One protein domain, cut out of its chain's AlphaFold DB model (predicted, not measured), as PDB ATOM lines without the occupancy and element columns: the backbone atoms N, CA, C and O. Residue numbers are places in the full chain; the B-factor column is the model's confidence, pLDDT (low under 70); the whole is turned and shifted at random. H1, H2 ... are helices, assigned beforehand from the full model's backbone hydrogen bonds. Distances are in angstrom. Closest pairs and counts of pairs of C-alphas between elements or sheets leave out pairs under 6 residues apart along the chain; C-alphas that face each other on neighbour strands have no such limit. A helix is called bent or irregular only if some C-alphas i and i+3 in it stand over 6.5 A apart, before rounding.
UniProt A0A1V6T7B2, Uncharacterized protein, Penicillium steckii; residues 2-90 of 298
ATOM      1  N   ALA A   2     -29.950 -35.829  35.063       93.50
ATOM      2  CA  ALA A   2     -28.933 -34.786  34.824       93.50
ATOM      3  C   ALA A   2     -28.860 -34.298  33.358       93.50
ATOM      4  O   ALA A   2     -28.909 -33.098  33.113       93.50
ATOM      5  N   LYS A   3     -28.849 -35.227  32.387       94.56
ATOM      6  CA  LYS A   3     -28.930 -34.917  30.945       94.56
ATOM      7  C   LYS A   3     -30.173 -34.087  30.587       94.56
ATOM      8  O   LYS A   3     -30.038 -33.061  29.936       94.56
ATOM      9  N   GLY A   4     -31.357 -34.502  31.038       94.12
ATOM     10  CA  GLY A   4     -32.620 -33.792  30.792       94.12
ATOM     11  C   GLY A   4     -32.662 -32.405  31.427       94.12
ATOM     12  O   GLY A   4     -33.012 -31.439  30.762       94.12
ATOM     13  N   THR A   5     -32.218 -32.283  32.680       93.12
ATOM     14  CA  THR A   5     -32.102 -30.993  33.371       93.12
ATOM     15  C   THR A   5     -31.150 -30.050  32.639       93.12
ATOM     16  O   THR A   5     -31.487 -28.889  32.444       93.12
ATOM     17  N   ALA A   6     -29.986 -30.535  32.196       92.69
ATOM     18  CA  ALA A   6     -29.040 -29.728  31.428       92.69
ATOM     19  C   ALA A   6     -29.644 -29.261  30.096       92.69
ATOM     20  O   ALA A   6     -29.552 -28.083  29.769       92.69
ATOM     21  N   LEU A   7     -30.313 -30.158  29.366       93.12
ATOM     22  CA  LEU A   7     -30.998 -29.820  28.117       93.12
ATOM     23  C   LEU A   7     -32.070 -28.740  28.324       93.12
ATOM     24  O   LEU A   7     -32.106 -27.771  27.571       93.12
ATOM     25  N   VAL A   8     -32.888 -28.856  29.371       91.19
ATOM     26  CA  VAL A   8     -33.880 -27.826  29.713       91.19
ATOM     27  C   VAL A   8     -33.225 -26.494  30.053       91.19
ATOM     28  O   VAL A   8     -33.624 -25.473  29.508       91.19
ATOM     29  N   ILE A   9     -32.176 -26.491  30.879       88.31
ATOM     30  CA  ILE A   9     -31.455 -25.254  31.203       88.31
ATOM     31  C   ILE A   9     -30.896 -24.604  29.928       88.31
ATOM     32  O   ILE A   9     -30.958 -23.386  29.800       88.31
ATOM     33  N   THR A  10     -30.401 -25.391  28.962       87.56
ATOM     34  CA  THR A  10     -29.927 -24.830  27.684       87.56
ATOM     35  C   THR A  10     -31.043 -24.231  26.829       87.56
ATOM     36  O   THR A  10     -30.779 -23.254  26.136       87.56
ATOM     37  N   ALA A  11     -32.267 -24.767  26.889       83.25
ATOM     38  CA  ALA A  11     -33.422 -24.203  26.182       83.25
ATOM     39  C   ALA A  11     -33.881 -22.870  26.790       83.25
ATOM     40  O   ALA A  11     -34.174 -21.924  26.061       83.25
ATOM     41  N   ASP A  12     -33.910 -22.822  28.123       77.88
ATOM     42  CA  ASP A  12     -34.350 -21.684  28.936       77.88
ATOM     43  C   ASP A  12     -33.381 -20.492  28.830       77.88
ATOM     44  O   ASP A  12     -33.770 -19.333  28.756       77.88
ATOM     45  N   SER A  13     -32.086 -20.783  28.738       70.75
ATOM     46  CA  SER A  13     -31.032 -19.776  28.598       70.75
ATOM     47  C   SER A  13     -30.872 -19.198  27.178       70.75
ATOM     48  O   SER A  13     -31.364 -19.729  26.175       70.75
ATOM     49  N   ASP A  14     -30.031 -18.171  27.060       69.00
ATOM     50  CA  ASP A  14     -29.520 -17.668  25.777       69.00
ATOM     51  C   ASP A  14     -28.514 -18.609  25.086       69.00
ATOM     52  O   ASP A  14     -27.933 -18.254  24.061       69.00
ATOM     53  N   PHE A  15     -28.306 -19.830  25.601       81.38
ATOM     54  CA  PHE A  15     -27.416 -20.807  24.966       81.38
ATOM     55  C   PHE A  15     -27.995 -21.409  23.683       81.38
ATOM     56  O   PHE A  15     -27.226 -21.859  22.831       81.38
ATOM     57  N   LEU A  16     -29.323 -21.443  23.522       85.94
ATOM     58  CA  LEU A  16     -29.938 -22.018  22.328       85.94
ATOM     59  C   LEU A  16     -29.924 -21.002  21.167       85.94
ATOM     60  O   LEU A  16     -30.503 -19.922  21.306       85.94
ATOM     61  N   PRO A  17     -29.317 -21.321  20.003       88.50
ATOM     62  CA  PRO A  17     -29.258 -20.385  18.885       88.50
ATOM     63  C   PRO A  17     -30.658 -19.939  18.420       88.50
ATOM     64  O   PRO A  17     -31.550 -20.783  18.305       88.50
ATOM     65  N   PRO A  18     -30.871 -18.658  18.054       88.56
ATOM     66  CA  PRO A  18     -32.199 -18.144  17.692       88.56
ATOM     67  C   PRO A  18     -32.903 -18.910  16.563       88.56
ATOM     68  O   PRO A  18     -34.122 -19.067  16.575       88.56
ATOM     69  N   HIS A  19     -32.145 -19.421  15.588       90.25
ATOM     70  CA  HIS A  19     -32.715 -20.211  14.495       90.25
ATOM     71  C   HIS A  19     -33.277 -21.554  14.983       90.25
ATOM     72  O   HIS A  19     -34.348 -21.948  14.528       90.25
ATOM     73  N   VAL A  20     -32.608 -22.203  15.947       91.75
ATOM     74  CA  VAL A  20     -33.107 -23.412  16.617       91.75
ATOM     75  C   VAL A  20     -34.350 -23.075  17.432       91.75
ATOM     76  O   VAL A  20     -35.350 -23.788  17.373       91.75
ATOM     77  N   LYS A  21     -34.329 -21.932  18.135       88.56
ATOM     78  CA  LYS A  21     -35.491 -21.475  18.900       88.56
ATOM     79  C   LYS A  21     -36.739 -21.339  18.019       88.56
ATOM     80  O   LYS A  21     -37.811 -21.831  18.364       88.56
ATOM     81  N   LYS A  22     -36.574 -20.752  16.831       89.56
ATOM     82  CA  LYS A  22     -37.643 -20.561  15.841       89.56
ATOM     83  C   LYS A  22     -38.111 -21.866  15.179       89.56
ATOM     84  O   LYS A  22     -39.283 -21.977  14.811       89.56
ATOM     85  N   SER A  23     -37.225 -22.848  14.999       93.19
ATOM     86  CA  SER A  23     -37.576 -24.135  14.385       93.19
ATOM     87  C   SER A  23     -38.227 -25.115  15.357       93.19
ATOM     88  O   SER A  23     -38.888 -26.045  14.895       93.19
ATOM     89  N   LEU A  24     -38.107 -24.912  16.673       92.38
ATOM     90  CA  LEU A  24     -38.537 -25.896  17.668       92.38
ATOM     91  C   LEU A  24     -40.010 -26.339  17.554       92.38
ATOM     92  O   LEU A  24     -40.237 -27.552  17.549       92.38
ATOM     93  N   PRO A  25     -41.008 -25.447  17.357       93.12
ATOM     94  CA  PRO A  25     -42.396 -25.880  17.152       93.12
ATOM     95  C   PRO A  25     -42.561 -26.807  15.936       93.12
ATOM     96  O   PRO A  25     -43.353 -27.750  15.952       93.12
ATOM     97  N   HIS A  26     -41.784 -26.570  14.876       95.19
ATOM     98  CA  HIS A  26     -41.802 -27.396  13.671       95.19
ATOM     99  C   HIS A  26     -41.089 -28.733  13.900       95.19
ATOM    100  O   HIS A  26     -41.594 -29.766  13.466       95.19
ATOM    101  N   SER A  27     -39.955 -28.738  14.611       95.44
ATOM    102  CA  SER A  27     -39.271 -29.963  15.051       95.44
ATOM    103  C   SER A  27     -40.203 -30.847  15.885       95.44
ATOM    104  O   SER A  27     -40.279 -32.051  15.654       95.44
ATOM    105  N   GLN A  28     -40.977 -30.251  16.793       93.12
ATOM    106  CA  GLN A  28     -41.956 -30.966  17.603       93.12
ATOM    107  C   GLN A  28     -43.104 -31.543  16.760       93.12
ATOM    108  O   GLN A  28     -43.432 -32.722  16.887       93.12
ATOM    109  N   MET A  29     -43.693 -30.746  15.861       95.00
ATOM    110  CA  MET A  29     -44.738 -31.213  14.941       95.00
ATOM    111  C   MET A  29     -44.264 -32.400  14.094       95.00
ATOM    112  O   MET A  29     -44.995 -33.373  13.922       95.00
ATOM    113  N   ARG A  30     -43.028 -32.341  13.589       96.69
ATOM    114  CA  ARG A  30     -42.433 -33.411  12.780       96.69
ATOM    115  C   ARG A  30     -42.355 -34.727  13.540       96.69
ATOM    116  O   ARG A  30     -42.680 -35.764  12.975       96.69
ATOM    117  N   ILE A  31     -42.041 -34.697  14.828       93.81
ATOM    118  CA  ILE A  31     -42.000 -35.915  15.650       93.81
ATOM    119  C   ILE A  31     -43.373 -36.538  15.809       93.81
ATOM    120  O   ILE A  31     -43.498 -37.755  15.711       93.81
ATOM    121  N   TRP A  32     -44.409 -35.722  16.001       92.81
ATOM    122  CA  TRP A  32     -45.785 -36.219  16.024       92.81
ATOM    123  C   TRP A  32     -46.201 -36.861  14.695       92.81
ATOM    124  O   TRP A  32     -47.076 -37.720  14.675       92.81
ATOM    125  N   GLN A  33     -45.541 -36.488  13.597       96.56
ATOM    126  CA  GLN A  33     -45.703 -37.090  12.272       96.56
ATOM    127  C   GLN A  33     -44.757 -38.280  12.020       96.56
ATOM    128  O   GLN A  33     -44.775 -38.840  10.928       96.56
ATOM    129  N   GLY A  34     -43.920 -38.666  12.988       95.06
ATOM    130  CA  GLY A  34     -42.916 -39.724  12.822       95.06
ATOM    131  C   GLY A  34     -41.711 -39.322  11.963       95.06
ATOM    132  O   GLY A  34     -41.043 -40.186  11.403       95.06
ATOM    133  N   LEU A  35     -41.438 -38.022  11.834       97.38
ATOM    134  CA  LEU A  35     -40.327 -37.463  11.065       97.38
ATOM    135  C   LEU A  35     -39.188 -36.988  11.977       97.38
ATOM    136  O   LEU A  35     -39.408 -36.577  13.118       97.38
ATOM    137  N   GLU A  36     -37.971 -36.968  11.430       96.69
ATOM    138  CA  GLU A  36     -36.788 -36.448  12.125       96.69
ATOM    139  C   GLU A  36     -36.896 -34.937  12.409       96.69
ATOM    140  O   GLU A  36     -37.426 -34.203  11.561       96.69
ATOM    141  N   PRO A  37     -36.369 -34.440  13.544       97.06
ATOM    142  CA  PRO A  37     -36.333 -33.010  13.863       97.06
ATOM    143  C   PRO A  37     -35.514 -32.185  12.866       97.06
ATOM    144  O   PRO A  37     -34.741 -32.721  12.076       97.06
ATOM    145  N   LEU A  38     -35.680 -30.860  12.895       96.56
ATOM    146  CA  LEU A  38     -35.006 -29.959  11.951       96.56
ATOM    147  C   LEU A  38     -33.564 -29.613  12.338       96.56
ATOM    148  O   LEU A  38     -32.839 -29.045  11.526       96.56
ATOM    149  N   ASP A  39     -33.159 -29.916  13.567       95.62
ATOM    150  CA  ASP A  39     -31.887 -29.480  14.129       95.62
ATOM    151  C   ASP A  39     -31.337 -30.488  15.150       95.62
ATOM    152  O   ASP A  39     -32.067 -31.301  15.723       95.62
ATOM    153  N   GLU A  40     -30.024 -30.428  15.379       95.44
ATOM    154  CA  GLU A  40     -29.316 -31.383  16.232       95.44
ATOM    155  C   GLU A  40     -29.743 -31.296  17.704       95.44
ATOM    156  O   GLU A  40     -29.835 -32.321  18.384       95.44
ATOM    157  N   TRP A  41     -30.009 -30.088  18.210       94.94
ATOM    158  CA  TRP A  41     -30.418 -29.912  19.600       94.94
ATOM    159  C   TRP A  41     -31.766 -30.589  19.849       94.94
ATOM    160  O   TRP A  41     -31.886 -31.382  20.783       94.94
ATOM    161  N   SER A  42     -32.734 -30.365  18.959       95.38
ATOM    162  CA  SER A  42     -34.023 -31.046  18.965       95.38
ATOM    163  C   SER A  42     -33.815 -32.559  18.911       95.38
ATOM    164  O   SER A  42     -34.298 -33.269  19.790       95.38
ATOM    165  N   SER A  43     -33.026 -33.077  17.966       96.38
ATOM    166  CA  SER A  43     -32.727 -34.517  17.883       96.38
ATOM    167  C   SER A  43     -32.170 -35.093  19.189       96.38
ATOM    168  O   SER A  43     -32.599 -36.164  19.626       96.38
ATOM    169  N   ARG A  44     -31.277 -34.366  19.872       96.44
ATOM    170  CA  ARG A  44     -30.754 -34.753  21.193       96.44
ATOM    171  C   ARG A  44     -31.830 -34.699  22.281       96.44
ATOM    172  O   ARG A  44     -31.900 -35.621  23.097       96.44
ATOM    173  N   PHE A  45     -32.665 -33.660  22.293       95.81
ATOM    174  CA  PHE A  45     -33.756 -33.504  23.255       95.81
ATOM    175  C   PHE A  45     -34.776 -34.636  23.126       95.81
ATOM    176  O   PHE A  45     -35.076 -35.334  24.091       95.81
ATOM    177  N   PHE A  46     -35.246 -34.901  21.914       96.12
ATOM    178  CA  PHE A  46     -36.237 -35.938  21.653       96.12
ATOM    179  C   PHE A  46     -35.658 -37.354  21.760       96.12
ATOM    180  O   PHE A  46     -36.350 -38.279  22.190       96.12
ATOM    181  N   GLY A  47     -34.362 -37.529  21.480       96.88
ATOM    182  CA  GLY A  47     -33.611 -38.715  21.894       96.88
ATOM    183  C   GLY A  47     -33.678 -38.934  23.408       96.88
ATOM    184  O   GLY A  47     -34.005 -40.031  23.853       96.88
ATOM    185  N   HIS A  48     -33.473 -37.879  24.203       97.12
ATOM    186  CA  HIS A  48     -33.599 -37.962  25.657       97.12
ATOM    187  C   HIS A  48     -35.021 -38.313  26.123       97.12
ATOM    188  O   HIS A  48     -35.162 -39.103  27.053       97.12
ATOM    189  N   ILE A  49     -36.072 -37.786  25.484       97.06
ATOM    190  CA  ILE A  49     -37.459 -38.154  25.821       97.06
ATOM    191  C   ILE A  49     -37.671 -39.665  25.666       97.06
ATOM    192  O   ILE A  49     -38.253 -40.284  26.556       97.06
ATOM    193  N   ARG A  50     -37.165 -40.267  24.581       97.06
ATOM    194  CA  ARG A  50     -37.236 -41.723  24.362       97.06
ATOM    195  C   ARG A  50     -36.487 -42.494  25.446       97.06
ATOM    196  O   ARG A  50     -37.067 -43.373  26.075       97.06
ATOM    197  N   GLU A  51     -35.248 -42.099  25.741       96.56
ATOM    198  CA  GLU A  51     -34.450 -42.700  26.823       96.56
ATOM    199  C   GLU A  51     -35.160 -42.610  28.185       96.56
ATOM    200  O   GLU A  51     -35.127 -43.553  28.976       96.56
ATOM    201  N   ALA A  52     -35.802 -41.474  28.480       96.62
ATOM    202  CA  ALA A  52     -36.566 -41.276  29.705       96.62
ATOM    203  C   ALA A  52     -37.810 -42.175  29.735       96.62
ATOM    204  O   ALA A  52     -38.061 -42.821  30.750       96.62
ATOM    205  N   ALA A  53     -38.551 -42.267  28.628       97.44
ATOM    206  CA  ALA A  53     -39.713 -43.142  28.508       97.44
ATOM    207  C   ALA A  53     -39.344 -44.610  28.765       97.44
ATOM    208  O   ALA A  53     -40.020 -45.287  29.531       97.44
ATOM    209  N   GLU A  54     -38.240 -45.081  28.185       96.69
ATOM    210  CA  GLU A  54     -37.734 -46.441  28.384       96.69
ATOM    211  C   GLU A  54     -37.254 -46.677  29.818       96.69
ATOM    212  O   GLU A  54     -37.568 -47.700  30.429       96.69
ATOM    213  N   LEU A  55     -36.487 -45.732  30.374       95.69
ATOM    214  CA  LEU A  55     -35.967 -45.833  31.733       95.69
ATOM    215  C   LEU A  55     -37.108 -45.895  32.745       95.69
ATOM    216  O   LEU A  55     -37.126 -46.783  33.596       95.69
ATOM    217  N   PHE A  56     -38.036 -44.941  32.668       97.19
ATOM    218  CA  PHE A  56     -39.117 -44.817  33.633       97.19
ATOM    219  C   PHE A  56     -40.261 -45.799  33.366       97.19
ATOM    220  O   PHE A  56     -40.946 -46.194  34.301       97.19
ATOM    221  N   GLY A  57     -40.406 -46.261  32.126       96.81
ATOM    222  CA  GLY A  57     -41.391 -47.254  31.707       96.81
ATOM    223  C   GLY A  57     -40.972 -48.708  31.909       96.81
ATOM    224  O   GLY A  57     -41.746 -49.600  31.581       96.81
ATOM    225  N   SER A  58     -39.761 -48.965  32.422       95.75
ATOM    226  CA  SER A  58     -39.182 -50.316  32.446       95.75
ATOM    227  C   SER A  58     -40.002 -51.345  33.229       95.75
ATOM    228  O   SER A  58     -39.947 -52.524  32.897       95.75
ATOM    229  N   ASN A  59     -40.719 -50.909  34.271       94.56
ATOM    230  CA  ASN A  59     -41.582 -51.779  35.077       94.56
ATOM    231  C   ASN A  59     -43.058 -51.378  34.934       94.56
ATOM    232  O   ASN A  59     -43.915 -52.254  34.852       94.56
ATOM    233  N   ASP A  60     -43.344 -50.073  34.862       94.75
ATOM    234  CA  ASP A  60     -44.678 -49.526  34.616       94.75
ATOM    235  C   ASP A  60     -44.659 -48.578  33.396       94.75
ATOM    236  O   ASP A  60     -44.218 -47.427  33.513       94.75
ATOM    237  N   PRO A  61     -45.165 -49.009  32.222       96.06
ATOM    238  CA  PRO A  61     -45.234 -48.175  31.019       96.06
ATOM    239  C   PRO A  61     -45.979 -46.845  31.206       96.06
ATOM    240  O   PRO A  61     -45.708 -45.878  30.481       96.06
ATOM    241  N   ALA A  62     -46.890 -46.754  32.183       95.44
ATOM    242  CA  ALA A  62     -47.579 -45.508  32.497       95.44
ATOM    243  C   ALA A  62     -46.600 -44.444  33.014       95.44
ATOM    244  O   ALA A  62     -46.714 -43.280  32.629       95.44
ATOM    245  N   LEU A  63     -45.589 -44.831  33.800       96.62
ATOM    246  CA  LEU A  63     -44.544 -43.918  34.276       96.62
ATOM    247  C   LEU A  63     -43.618 -43.457  33.150       96.62
ATOM    248  O   LEU A  63     -43.228 -42.287  33.114       96.62
ATOM    249  N   GLY A  64     -43.318 -44.343  32.197       97.25
ATOM    250  CA  GLY A  64     -42.594 -43.982  30.976       97.25
ATOM    251  C   GLY A  64     -43.336 -42.915  30.173       97.25
ATOM    252  O   GLY A  64     -42.772 -41.874  29.831       97.25
ATOM    253  N   THR A  65     -44.635 -43.126  29.958       97.50
ATOM    254  CA  THR A  65     -45.514 -42.184  29.245       97.50
ATOM    255  C   THR A  65     -45.660 -40.860  30.001       97.50
ATOM    256  O   THR A  65     -45.593 -39.779  29.408       97.50
ATOM    257  N   LEU A  66     -45.808 -40.918  31.327       97.12
ATOM    258  CA  LEU A  66     -45.900 -39.743  32.189       97.12
ATOM    259  C   LEU A  66     -44.611 -38.914  32.145       97.12
ATOM    260  O   LEU A  66     -44.672 -37.703  31.954       97.12
ATOM    261  N   SER A  67     -43.435 -39.544  32.227       97.00
ATOM    262  CA  SER A  67     -42.168 -38.818  32.088       97.00
ATOM    263  C   SER A  67     -41.996 -38.216  30.695       97.00
ATOM    264  O   SER A  67     -41.560 -37.070  30.592       97.00
ATOM    265  N   ALA A  68     -42.310 -38.969  29.637       96.75
ATOM    266  CA  ALA A  68     -42.148 -38.509  28.262       96.75
ATOM    267  C   ALA A  68     -43.040 -37.297  27.962       96.75
ATOM    268  O   ALA A  68     -42.564 -36.275  27.467       96.75
ATOM    269  N   SER A  69     -44.321 -37.388  28.334       96.25
ATOM    270  CA  SER A  69     -45.274 -36.280  28.214       96.25
ATOM    271  C   SER A  69     -44.868 -35.079  29.064       96.25
ATOM    272  O   SER A  69     -45.037 -33.944  28.634       96.25
ATOM    273  N   GLY A  70     -44.270 -35.312  30.233       96.25
ATOM    274  CA  GLY A  70     -43.716 -34.265  31.079       96.25
ATOM    275  C   GLY A  70     -42.615 -33.441  30.405       96.25
ATOM    276  O   GLY A  70     -42.662 -32.216  30.444       96.25
ATOM    277  N   TRP A  71     -41.651 -34.096  29.751       95.75
ATOM    278  CA  TRP A  71     -40.611 -33.395  28.986       95.75
ATOM    279  C   TRP A  71     -41.168 -32.693  27.747       95.75
ATOM    280  O   TRP A  71     -40.740 -31.588  27.426       95.75
ATOM    281  N   MET A  72     -42.137 -33.312  27.068       94.38
ATOM    282  CA  MET A  72     -42.789 -32.715  25.903       94.38
ATOM    283  C   MET A  72     -43.566 -31.445  26.274       94.38
ATOM    284  O   MET A  72     -43.420 -30.420  25.616       94.38
ATOM    285  N   ARG A  73     -44.322 -31.485  27.377       93.88
ATOM    286  CA  ARG A  73     -45.076 -30.336  27.896       93.88
ATOM    287  C   ARG A  73     -44.197 -29.136  28.207       93.88
ATOM    288  O   ARG A  73     -44.620 -28.009  27.993       93.88
ATOM    289  N   HIS A  74     -42.979 -29.371  28.679       91.81
ATOM    290  CA  HIS A  74     -42.044 -28.283  28.923       91.81
ATOM    291  C   HIS A  74     -41.665 -27.552  27.619       91.81
ATOM    292  O   HIS A  74     -41.611 -26.325  27.601       91.81
ATOM    293  N   ILE A  75     -41.492 -28.280  26.509       91.50
ATOM    294  CA  ILE A  75     -41.264 -27.677  25.184       91.50
ATOM    295  C   ILE A  75     -42.490 -26.887  24.719       91.50
ATOM    296  O   ILE A  75     -42.328 -25.778  24.208       91.50
ATOM    297  N   ASP A  76     -43.703 -27.408  24.947       91.00
ATOM    298  CA  ASP A  76     -44.943 -26.666  24.679       91.00
ATOM    299  C   ASP A  76     -44.984 -25.349  25.463       91.00
ATOM    300  O   ASP A  76     -45.290 -24.297  24.899       91.00
ATOM    301  N   GLY A  77     -44.646 -25.405  26.754       90.75
ATOM    302  CA  GLY A  77     -44.590 -24.242  27.634       90.75
ATOM    303  C   GLY A  77     -43.615 -23.193  27.124       90.75
ATOM    304  O   GLY A  77     -43.972 -22.028  26.998       90.75
ATOM    305  N   TRP A  78     -42.422 -23.613  26.731       87.69
ATOM    306  CA  TRP A  78     -41.420 -22.701  26.204       87.69
ATOM    307  C   TRP A  78     -41.825 -22.082  24.853       87.69
ATOM    308  O   TRP A  78     -41.657 -20.885  24.613       87.69
ATOM    309  N   CYS A  79     -42.448 -22.865  23.966       88.56
ATOM    310  CA  CYS A  79     -43.019 -22.334  22.726       88.56
ATOM    311  C   CYS A  79     -44.141 -21.320  22.999       88.56
ATOM    312  O   CYS A  79     -44.317 -20.371  22.231       88.56
ATOM    313  N   LEU A  80     -44.910 -21.518  24.072       87.62
ATOM    314  CA  LEU A  80     -45.943 -20.591  24.520       87.62
ATOM    315  C   LEU A  80     -45.342 -19.301  25.097       87.62
ATOM    316  O   LEU A  80     -45.805 -18.222  24.733       87.62
ATOM    317  N   GLU A  81     -44.299 -19.387  25.923       84.56
ATOM    318  CA  GLU A  81     -43.582 -18.222  26.468       84.56
ATOM    319  C   GLU A  81     -43.013 -17.336  25.355       84.56
ATOM    320  O   GLU A  81     -43.242 -16.126  25.359       84.56
ATOM    321  N   ASN A  82     -42.376 -17.936  24.341       83.12
ATOM    322  CA  ASN A  82     -41.880 -17.200  23.173       83.12
ATOM    323  C   ASN A  82     -43.008 -16.447  22.451       83.12
ATOM    324  O   ASN A  82     -42.871 -15.264  22.150       83.12
ATOM    325  N   LYS A  83     -44.165 -17.089  22.239       83.56
ATOM    326  CA  LYS A  83     -45.327 -16.429  21.621       83.56
ATOM    327  C   LYS A  83     -45.864 -15.283  22.475       83.56
ATOM    328  O   LYS A  83     -46.216 -14.239  21.935       83.56
ATOM    329  N   ILE A  84     -45.940 -15.457  23.795       80.19
ATOM    330  CA  ILE A  84     -46.379 -14.400  24.718       80.19
ATOM    331  C   ILE A  84     -45.420 -13.201  24.646       80.19
ATOM    332  O   ILE A  84     -45.869 -12.052  24.581       80.19
ATOM    333  N   SER A  85     -44.112 -13.462  24.595       76.19
ATOM    334  CA  SER A  85     -43.083 -12.433  24.422       76.19
ATOM    335  C   SER A  85     -43.230 -11.692  23.084       76.19
ATOM    336  O   SER A  85     -43.276 -10.459  23.057       76.19
ATOM    337  N   ASP A  86     -43.408 -12.418  21.976       75.56
ATOM    338  CA  ASP A  86     -43.574 -11.839  20.635       75.56
ATOM    339  C   ASP A  86     -44.808 -10.927  20.534       75.56
ATOM    340  O   ASP A  86     -44.750  -9.839  19.953       75.56
ATOM    341  N   ILE A  87     -45.937 -11.322  21.135       72.12
ATOM    342  CA  ILE A  87     -47.141 -10.480  21.117       72.12
ATOM    343  C   ILE A  87     -46.925  -9.219  21.972       72.12
ATOM    344  O   ILE A  87     -47.339  -8.127  21.578       72.12
ATOM    345  N   THR A  88     -46.224  -9.338  23.105       64.50
ATOM    346  CA  THR A  88     -45.919  -8.197  23.984       64.50
ATOM    347  C   THR A  88     -45.045  -7.158  23.275       64.50
ATOM    348  O   THR A  88     -45.350  -5.967  23.322       64.50
ATOM    349  N   THR A  89     -44.008  -7.593  22.549       64.75
ATOM    350  CA  THR A  89     -43.136  -6.684  21.778       64.75
ATOM    351  C   THR A  89     -43.872  -6.011  20.615       64.75
ATOM    352  O   THR A  89     -43.699  -4.817  20.381       64.75
ATOM    353  N   THR A  90     -44.752  -6.741  19.922       62.28
ATOM    354  CA  THR A  90     -45.522  -6.209  18.785       62.28
ATOM    355  C   THR A  90     -46.509  -5.119  19.221       62.28
ATOM    356  O   THR A  90     -46.628  -4.089  18.561       62.28
TER     357      THR A  90
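Overview. This is residues 2 to 90 of the 298 residues of an uncharacterized protein of Penicillium steckii (UniProt A0A1V6T7B2). A long helix, H4, and a shorter one, H3, which comes just before it, form a narrow V that is joined at the tight link between them. H2 bridges the open end of this V, meeting H3 near its start and H4 in its second half over few pairs of C-alphas, while H1 lies over one side of the V on H3; residues 83 to 90, the last part of H4, stick out alone. The printed part has 89 residues with four named helices, in the order H1, H2, H3, H4, and no named strand; the class is all helix. The whole is compact, with a radius of gyration of the C-alphas of 13.6 A, and spans 48 by 23 by 20 A, its length made by H4 with its free end.

Arrangement. H1, residues 2 to 12, touches H3, residues 40 to 56, and H3 does so with residues 45 to 48 alone; the closest C-alphas are those of Gly 4 and His 48, 6.7 A apart. Their lines stand at a steep tilt of 40 degrees, opposite ways. H1 is close to but not clearly touching H4, residues 61 to 90: the closest C-alphas, those of Asp 12 and Trp 78, are 7.6 A apart, and the two run the same way at a shallow tilt of 16 degrees. H1 and H2, residues 18 to 32, are only just apart, with the closest C-alphas at 8.0 A. H2 only just touches H3, with 3 pairs of C-alphas within 8 A; the closest are those of Ser 27 and Ser 42, 6.6 A apart, and H3 takes part with residues 41 to 42 alone. These two run the same way at a steep tilt of 45 degrees. H2 also only just touches H4, again with 3 pairs, through residues 24 to 25 of H2 and 76 to 79 of H4 alone; the C-alphas of Pro 25 and Cys 79 are the closest, at 6.6 A, and the tilt is a steep 41 degrees, opposite ways. H3 is the hub, touching three other helices. H3 and H4 form a helical hairpin with 20 pairs of C-alphas within 8 A, the closest being those of Ala 53 and Gly 64 at 3.9 A. They run opposite ways at a shallow tilt of 33 degrees, only just short of steep, and touch with residues 49 to 56 of H3 and 61 to 72 of H4 alone. H1, H3 and H4 make an up and down bundle, each running against the one before it in the chain. The packing of the helices is mostly crossed, with 1 of 4 touching pairs at a shallow tilt. In H1 and H3 every O i to N i+4 pair is within hydrogen-bond range; in H2 it is 9 of 11 and in H4 25 of 26.

Along the chain. H1 begins at C-alpha 2, (-28.933, -34.786, 34.824), and measures 15.4 A from first to last C-alpha. H2 measures 22.7 A and is irregular, with C-alphas 22 and 25 lying 7.3 A apart. H3 begins at C-alpha 40, (-29.316, -31.383, 16.232), and measures 24.1 A. H4, the longest helix with 30 residues, measures 43.7 A and ends at C-alpha 90, (-45.522, -6.209, 18.785).

Size, cuts and confidence. The two C-alphas farthest apart are those of Asn 59 and Thr 90, 48.6 A. Residues 83 to 90, which belong to H4, stand free; the body without them spans 39 by 27 by 21 A. The printed part has no cut. The links from H1 to H2 and from H3 to H4 are tight, the link from H2 to H3 is short, and no link is long. The mean pLDDT of the printed part is 91.0, with residue 14 and residues 88 to 90 under 70.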